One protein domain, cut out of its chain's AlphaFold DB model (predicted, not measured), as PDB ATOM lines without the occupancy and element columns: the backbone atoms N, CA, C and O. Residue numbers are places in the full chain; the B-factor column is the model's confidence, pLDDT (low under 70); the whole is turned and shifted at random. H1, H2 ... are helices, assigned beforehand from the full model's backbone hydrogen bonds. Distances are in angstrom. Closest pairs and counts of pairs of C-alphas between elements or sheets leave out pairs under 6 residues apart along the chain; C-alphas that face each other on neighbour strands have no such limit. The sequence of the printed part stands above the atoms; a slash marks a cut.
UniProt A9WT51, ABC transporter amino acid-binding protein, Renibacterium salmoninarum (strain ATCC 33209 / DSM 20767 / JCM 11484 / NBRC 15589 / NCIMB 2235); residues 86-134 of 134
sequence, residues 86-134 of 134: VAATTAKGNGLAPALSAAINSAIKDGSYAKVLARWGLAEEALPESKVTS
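Overview. This is residues 86 to 134 of the 134 residues of the protein "ABC transporter amino acid-binding protein" of Renibacterium salmoninarum (strain ATCC 33209 / DSM 20767 / JCM 11484 / NBRC 15589 / NCIMB 2235) (UniProt A9WT51). Picture an L of two helices, the long H1 and the short H2 meeting end to end at a corner, with the unnamed last stretch folding back from the far end of H2 past H1 toward the end where H1 begins. Ahead of H1, residues 86 to 95 make a loop that turns round into the helix. The printed part has 49 residues with two named helices, H1 then H2, and no named strand; the class is all helix, though under half of the residues are in named elements. The whole is only just loose, close to compact, with a radius of gyration of the C-alphas of 11.7 A, and elongated, spanning 34 by 19 by 14 A.

Along the chain. Start at C-alpha 86, at (38.156, 94.596, 61.982), and pass Gly 93 to find H1, residues 96 to 109. It runs 20.1 A from C-alpha 96 at (39.995, 97.228, 45.190) to C-alpha 109 at (25.386, 85.090, 51.684). Next comes H2, residues 112 to 119, 10.6 A long, ending with C-alpha 119 at (35.630, 76.824, 63.087).

Arrangement. Look at residues 104 to 108, the part of H1 that alone touches H2. The helices only just touch, and only at the corner by their tight link, with 3 pairs of C-alphas within 8 A; the closest C-alphas, those of Ala 107 and Tyr 113, are 5.1 A apart. Their lines stand at 71 degrees, only just about perpendicular. In both H1 and H2 every O i to N i+4 pair is within hydrogen-bond range.

Size, cuts and confidence. Find the two C-alphas farthest apart at Gly 93 and Gly 121, 34.3 A. The printed part has no cut. Residues 120 to 134 hold no named element and close at the chain's last residue. The mean pLDDT of the printed part is 94.9, and residue 134 alone is under 70.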
ATOM      1  N   VAL A  86      37.043  95.172  62.743       88.31
ATOM      2  CA  VAL A  86      38.156  94.596  61.982       88.31
ATOM      3  C   VAL A  86      37.904  94.830  60.493       88.31
ATOM      4  O   VAL A  86      36.817  94.552  59.992       88.31
ATOM      5  N   ALA A  87      38.913  95.332  59.783       90.94
ATOM      6  CA  ALA A  87      38.821  95.646  58.363       90.94
ATOM      7  C   ALA A  87      39.991  95.041  57.582       90.94
ATOM      8  O   ALA A  87      41.130  95.026  58.051       90.94
ATOM      9  N   ALA A  88      39.712  94.601  56.357       91.88
ATOM     10  CA  ALA A  88      40.741  94.381  55.353       91.88
ATOM     11  C   ALA A  88      41.026  95.709  54.637       91.88
ATOM     12  O   ALA A  88      40.097  96.409  54.231       91.88
ATOM     13  N   THR A  89      42.300  96.071  54.494       91.81
ATOM     14  CA  THR A  89      42.707  97.384  53.980       91.81
ATOM     15  C   THR A  89      43.335  97.280  52.593       91.81
ATOM     16  O   THR A  89      44.030  96.320  52.265       91.81
ATOM     17  N   THR A  90      43.092  98.291  51.757       93.75
ATOM     18  CA  THR A  90      43.705  98.435  50.430       93.75
ATOM     19  C   THR A  90      44.262  99.847  50.267       93.75
ATOM     20  O   THR A  90      43.872 100.763  50.991       93.75
ATOM     21  N   ALA A  91      45.165 100.051  49.303       94.31
ATOM     22  CA  ALA A  91      45.665 101.388  48.998       94.31
ATOM     23  C   ALA A  91      44.523 102.313  48.543       94.31
ATOM     24  O   ALA A  91      43.646 101.913  47.772       94.31
ATOM     25  N   LYS A  92      44.544 103.568  49.004       91.75
ATOM     26  CA  LYS A  92      43.536 104.562  48.624       91.75
ATOM     27  C   LYS A  92      43.552 104.778  47.108       91.75
ATOM     28  O   LYS A  92      44.612 104.936  46.513       91.75
ATOM     29  N   GLY A  93      42.370 104.798  46.496       90.56
ATOM     30  CA  GLY A  93      42.207 105.080  45.066       90.56
ATOM     31  C   GLY A  93      42.532 103.919  44.121       90.56
ATOM     32  O   GLY A  93      42.387 104.086  42.917       90.56
ATOM     33  N   ASN A  94      42.909 102.737  44.621       94.25
ATOM     34  CA  ASN A  94      43.230 101.593  43.756       94.25
ATOM     35  C   ASN A  94      42.001 100.802  43.258       94.25
ATOM     36  O   ASN A  94      42.157  99.820  42.540       94.25
ATOM     37  N   GLY A  95      40.791 101.188  43.675       92.69
ATOM     38  CA  GLY A  95      39.538 100.554  43.258       92.69
ATOM     39  C   GLY A  95      39.280  99.146  43.816       92.69
ATOM     40  O   GLY A  95      38.271  98.547  43.459       92.69
ATOM     41  N   LEU A  96      40.134  98.607  44.699       95.62
ATOM     42  CA  LEU A  96      39.995  97.228  45.190       95.62
ATOM     43  C   LEU A  96      38.973  97.072  46.322       95.62
ATOM     44  O   LEU A  96      38.373  96.005  46.446       95.62
ATOM     45  N   ALA A  97      38.745  98.109  47.133       96.19
ATOM     46  CA  ALA A  97      37.854  98.010  48.292       96.19
ATOM     47  C   ALA A  97      36.413  97.564  47.936       96.19
ATOM     48  O   ALA A  97      35.902  96.662  48.606       96.19
ATOM     49  N   PRO A  98      35.761  98.081  46.869       95.62
ATOM     50  CA  PRO A  98      34.446  97.590  46.447       95.62
ATOM     51  C   PRO A  98      34.444  96.114  46.037       95.62
ATOM     52  O   PRO A  98      33.547  95.372  46.433       95.62
ATOM     53  N   ALA A  99      35.458  95.671  45.284       95.81
ATOM     54  CA  ALA A  99      35.566  94.284  44.836       95.81
ATOM     55  C   ALA A  99      35.771  93.321  46.016       95.81
ATOM     56  O   ALA A  99      35.120  92.278  46.087       95.81
ATOM     57  N   LEU A 100      36.619  93.697  46.978       96.31
ATOM     58  CA  LEU A 100      36.837  92.913  48.191       96.31
ATOM     59  C   LEU A 100      35.567  92.831  49.045       96.31
ATOM     60  O   LEU A 100      35.203  91.748  49.500       96.31
ATOM     61  N   SER A 101      34.853  93.950  49.206       97.19
ATOM     62  CA  SER A 101      33.587  93.965  49.940       97.19
ATOM     63  C   SER A 101      32.528  93.075  49.277       97.19
ATOM     64  O   SER A 101      31.839  92.319  49.960       97.19
ATOM     65  N   ALA A 102      32.430  93.096  47.943       97.94
ATOM     66  CA  ALA A 102      31.527  92.218  47.198       97.94
ATOM     67  C   ALA A 102      31.867  90.729  47.394       97.94
ATOM     68  O   ALA A 102      30.965  89.923  47.624       97.94
ATOM     69  N   ALA A 103      33.154  90.367  47.365       97.69
ATOM     70  CA  ALA A 103      33.599  88.996  47.608       97.69
ATOM     71  C   ALA A 103      33.256  88.517  49.031       97.69
ATOM     72  O   ALA A 103      32.720  87.421  49.198       97.69
ATOM     73  N   ILE A 104      33.490  89.352  50.050       97.62
ATOM     74  CA  ILE A 104      33.130  89.033  51.440       97.62
ATOM     75  C   ILE A 104      31.609  88.894  51.583       97.62
ATOM     76  O   ILE A 104      31.141  87.927  52.176       97.62
ATOM     77  N   ASN A 105      30.823  89.796  50.989       98.56
ATOM     78  CA  ASN A 105      29.360  89.705  51.015       98.56
ATOM     79  C   ASN A 105      28.830  88.444  50.311       98.56
ATOM     80  O   ASN A 105      27.840  87.869  50.762       98.56
ATOM     81  N   SER A 106      29.499  87.961  49.257       98.62
ATOM     82  CA  SER A 106      29.182  86.658  48.658       98.62
ATOM     83  C   SER A 106      29.396  85.512  49.654       98.62
ATOM     84  O   SER A 106      28.503  84.682  49.817       98.62
ATOM     85  N   ALA A 107      30.526  85.509  50.368       98.44
ATOM     86  CA  ALA A 107      30.845  84.507  51.388       98.44
ATOM     87  C   ALA A 107      29.920  84.576  52.621       98.44
ATOM     88  O   ALA A 107      29.650  83.569  53.278       98.44
ATOM     89  N   ILE A 108      29.416  85.768  52.956       98.50
ATOM     90  CA  ILE A 108      28.369  85.941  53.969       98.50
ATOM     91  C   ILE A 108      27.076  85.279  53.485       98.50
ATOM     92  O   ILE A 108      26.502  84.458  54.199       98.50
ATOM     93  N   LYS A 109      26.644  85.588  52.256       98.50
ATOM     94  CA  LYS A 109      25.386  85.090  51.684       98.50
ATOM     95  C   LYS A 109      25.358  83.569  51.527       98.50
ATOM     96  O   LYS A 109      24.319  82.959  51.762       98.50
ATOM     97  N   ASP A 110      26.468  82.958  51.121       98.44
ATOM     98  CA  ASP A 110      26.561  81.500  50.958       98.44
ATOM     99  C   ASP A 110      26.864  80.744  52.271       98.44
ATOM    100  O   ASP A 110      26.893  79.508  52.301       98.44
ATOM    101  N   GLY A 111      27.063  81.473  53.374       98.31
ATOM    102  CA  GLY A 111      27.311  80.932  54.708       98.31
ATOM    103  C   GLY A 111      28.735  80.416  54.940       98.31
ATOM    104  O   GLY A 111      29.030  79.928  56.035       98.31
ATOM    105  N   SER A 112      29.640  80.509  53.963       98.56
ATOM    106  CA  SER A 112      31.043  80.113  54.135       98.56
ATOM    107  C   SER A 112      31.774  80.994  55.154       98.56
ATOM    108  O   SER A 112      32.534  80.463  55.966       98.56
ATOM    109  N   TYR A 113      31.472  82.296  55.210       98.25
ATOM    110  CA  TYR A 113      31.982  83.220  56.232       98.25
ATOM    111  C   TYR A 113      31.654  82.740  57.652       98.25
ATOM    112  O   TYR A 113      32.545  82.579  58.487       98.25
ATOM    113  N   ALA A 114      30.382  82.416  57.905       98.38
ATOM    114  CA  ALA A 114      29.933  81.936  59.207       98.38
ATOM    115  C   ALA A 114      30.591  80.599  59.589       98.38
ATOM    116  O   ALA A 114      30.995  80.415  60.737       98.38
ATOM    117  N   LYS A 115      30.770  79.678  58.627       98.44
ATOM    118  CA  LYS A 115      31.478  78.401  58.855       98.44
ATOM    119  C   LYS A 115      32.938  78.615  59.250       98.44
ATOM    120  O   LYS A 115      33.431  77.922  60.141       98.44
ATOM    121  N   VAL A 116      33.627  79.561  58.608       97.69
ATOM    122  CA  VAL A 116      35.012  79.905  58.953       97.69
ATOM    123  C   VAL A 116      35.075  80.477  60.366       97.69
ATOM    124  O   VAL A 116      35.854  79.977  61.174       97.69
ATOM    125  N   LEU A 117      34.229  81.450  60.709       97.75
ATOM    126  CA  LEU A 117      34.217  82.020  62.060       97.75
ATOM    127  C   LEU A 117      33.897  80.975  63.132       97.75
ATOM    128  O   LEU A 117      34.590  80.911  64.145       97.75
ATOM    129  N   ALA A 118      32.904  80.113  62.898       97.62
ATOM    130  CA  ALA A 118      32.552  79.041  63.825       97.62
ATOM    131  C   ALA A 118      33.724  78.075  64.056       97.62
ATOM    132  O   ALA A 118      34.026  77.744  65.202       97.62
ATOM    133  N   ARG A 119      34.436  77.679  62.991       96.56
ATOM    134  CA  ARG A 119      35.630  76.824  63.087       96.56
ATOM    135  C   ARG A 119      36.705  77.421  63.995       96.56
ATOM    136  O   ARG A 119      37.402  76.672  64.672       96.56
ATOM    137  N   TRP A 120      36.846  78.743  63.991       96.19
ATOM    138  CA  TRP A 120      37.858  79.458  64.768       96.19
ATOM    139  C   TRP A 120      37.346  80.001  66.109       96.19
ATOM    140  O   TRP A 120      38.095  80.679  66.803       96.19
ATOM    141  N   GLY A 121      36.101  79.702  66.500       95.69
ATOM    142  CA  GLY A 121      35.517  80.193  67.755       95.69
ATOM    143  C   GLY A 121      35.187  81.692  67.755       95.69
ATOM    144  O   GLY A 121      35.076  82.294  68.816       95.69
ATOM    145  N   LEU A 122      35.025  82.296  66.574       96.50
ATOM    146  CA  LEU A 122      34.815  83.735  66.364       96.50
ATOM    147  C   LEU A 122      33.394  84.074  65.905       96.50
ATOM    148  O   LEU A 122      33.155  85.138  65.347       96.50
ATOM    149  N   ALA A 123      32.434  83.170  66.108       96.06
ATOM    150  CA  ALA A 123      31.057  83.366  65.647       96.06
ATOM    151  C   ALA A 123      30.407  84.652  66.200       96.06
ATOM    152  O   ALA A 123      29.566  85.245  65.537       96.06
ATOM    153  N   GLU A 124      30.818  85.101  67.386       92.31
ATOM    154  CA  GLU A 124      30.353  86.352  68.000       92.31
ATOM    155  C   GLU A 124      30.887  87.633  67.335       92.31
ATOM    156  O   GLU A 124      30.310  88.695  67.538       92.31
ATOM    157  N   GLU A 125      31.959  87.550  66.541       91.94
ATOM    158  CA  GLU A 125      32.484  88.681  65.763       91.94
ATOM    159  C   GLU A 125      31.832  88.775  64.374       91.94
ATOM    160  O   GLU A 125      32.211  89.619  63.560       91.94
ATOM    161  N   ALA A 126      30.870  87.895  64.074       95.75
ATOM    162  CA  ALA A 126      30.197  87.877  62.788       95.75
ATOM    163  C   ALA A 126      29.445  89.189  62.540       95.75
ATOM    164  O   ALA A 126      28.607  89.611  63.338       95.75
ATOM    165  N   LEU A 127      29.697  89.793  61.380       95.69
ATOM    166  CA  LEU A 127      28.937  90.932  60.886       95.69
ATOM    167  C   LEU A 127      27.924  90.482  59.828       95.69
ATOM    168  O   LEU A 127      28.217  89.574  59.046       95.69
ATOM    169  N   PRO A 128      26.741  91.122  59.764       96.62
ATOM    170  CA  PRO A 128      25.725  90.780  58.772       96.62
ATOM    171  C   PRO A 128      26.115  91.203  57.350       96.62
ATOM    172  O   PRO A 128      25.568  90.676  56.387       96.62
ATOM    173  N   GLU A 129      27.038  92.157  57.209       97.00
ATOM    174  CA  GLU A 129      27.477  92.689  55.921       97.00
ATOM    175  C   GLU A 129      28.885  93.296  56.011       97.00
ATOM    176  O   GLU A 129      29.284  93.850  57.038       97.00
ATOM    177  N   SER A 130      29.618  93.232  54.901       96.88
ATOM    178  CA  SER A 130      30.855  93.976  54.673       96.88
ATOM    179  C   SER A 130      30.542  95.347  54.073       96.88
ATOM    180  O   SER A 130      29.837  95.449  53.063       96.88
ATOM    181  N   LYS A 131      31.115  96.405  54.660       95.50
ATOM    182  CA  LYS A 131      30.977  97.801  54.211       95.50
ATOM    183  C   LYS A 131      32.314  98.357  53.748       95.50
ATOM    184  O   LYS A 131      33.356  98.044  54.314       95.50
ATOM    185  N   VAL A 132      32.270  99.231  52.746       93.25
ATOM    186  CA  VAL A 132      33.427 100.036  52.343       93.25
ATOM    187  C   VAL A 132      33.381 101.350  53.113       93.25
ATOM    188  O   VAL A 132      32.399 102.082  53.022       93.25
ATOM    189  N   THR A 133      34.441 101.645  53.858       84.56
ATOM    190  CA  THR A 133      34.638 102.935  54.529       84.56
ATOM    191  C   THR A 133      35.641 103.768  53.734       84.56
ATOM    192  O   THR A 133      36.682 103.247  53.328       84.56
ATOM    193  N   SER A 134      35.311 105.035  53.486       63.03
ATOM    194  CA  SER A 134      36.119 106.003  52.726       63.03
ATOM    195  C   SER A 134      37.109 106.776  53.586       63.03
ATOM    196  O   SER A 134      36.690 107.158  54.700       63.03
TER     197      SER A 134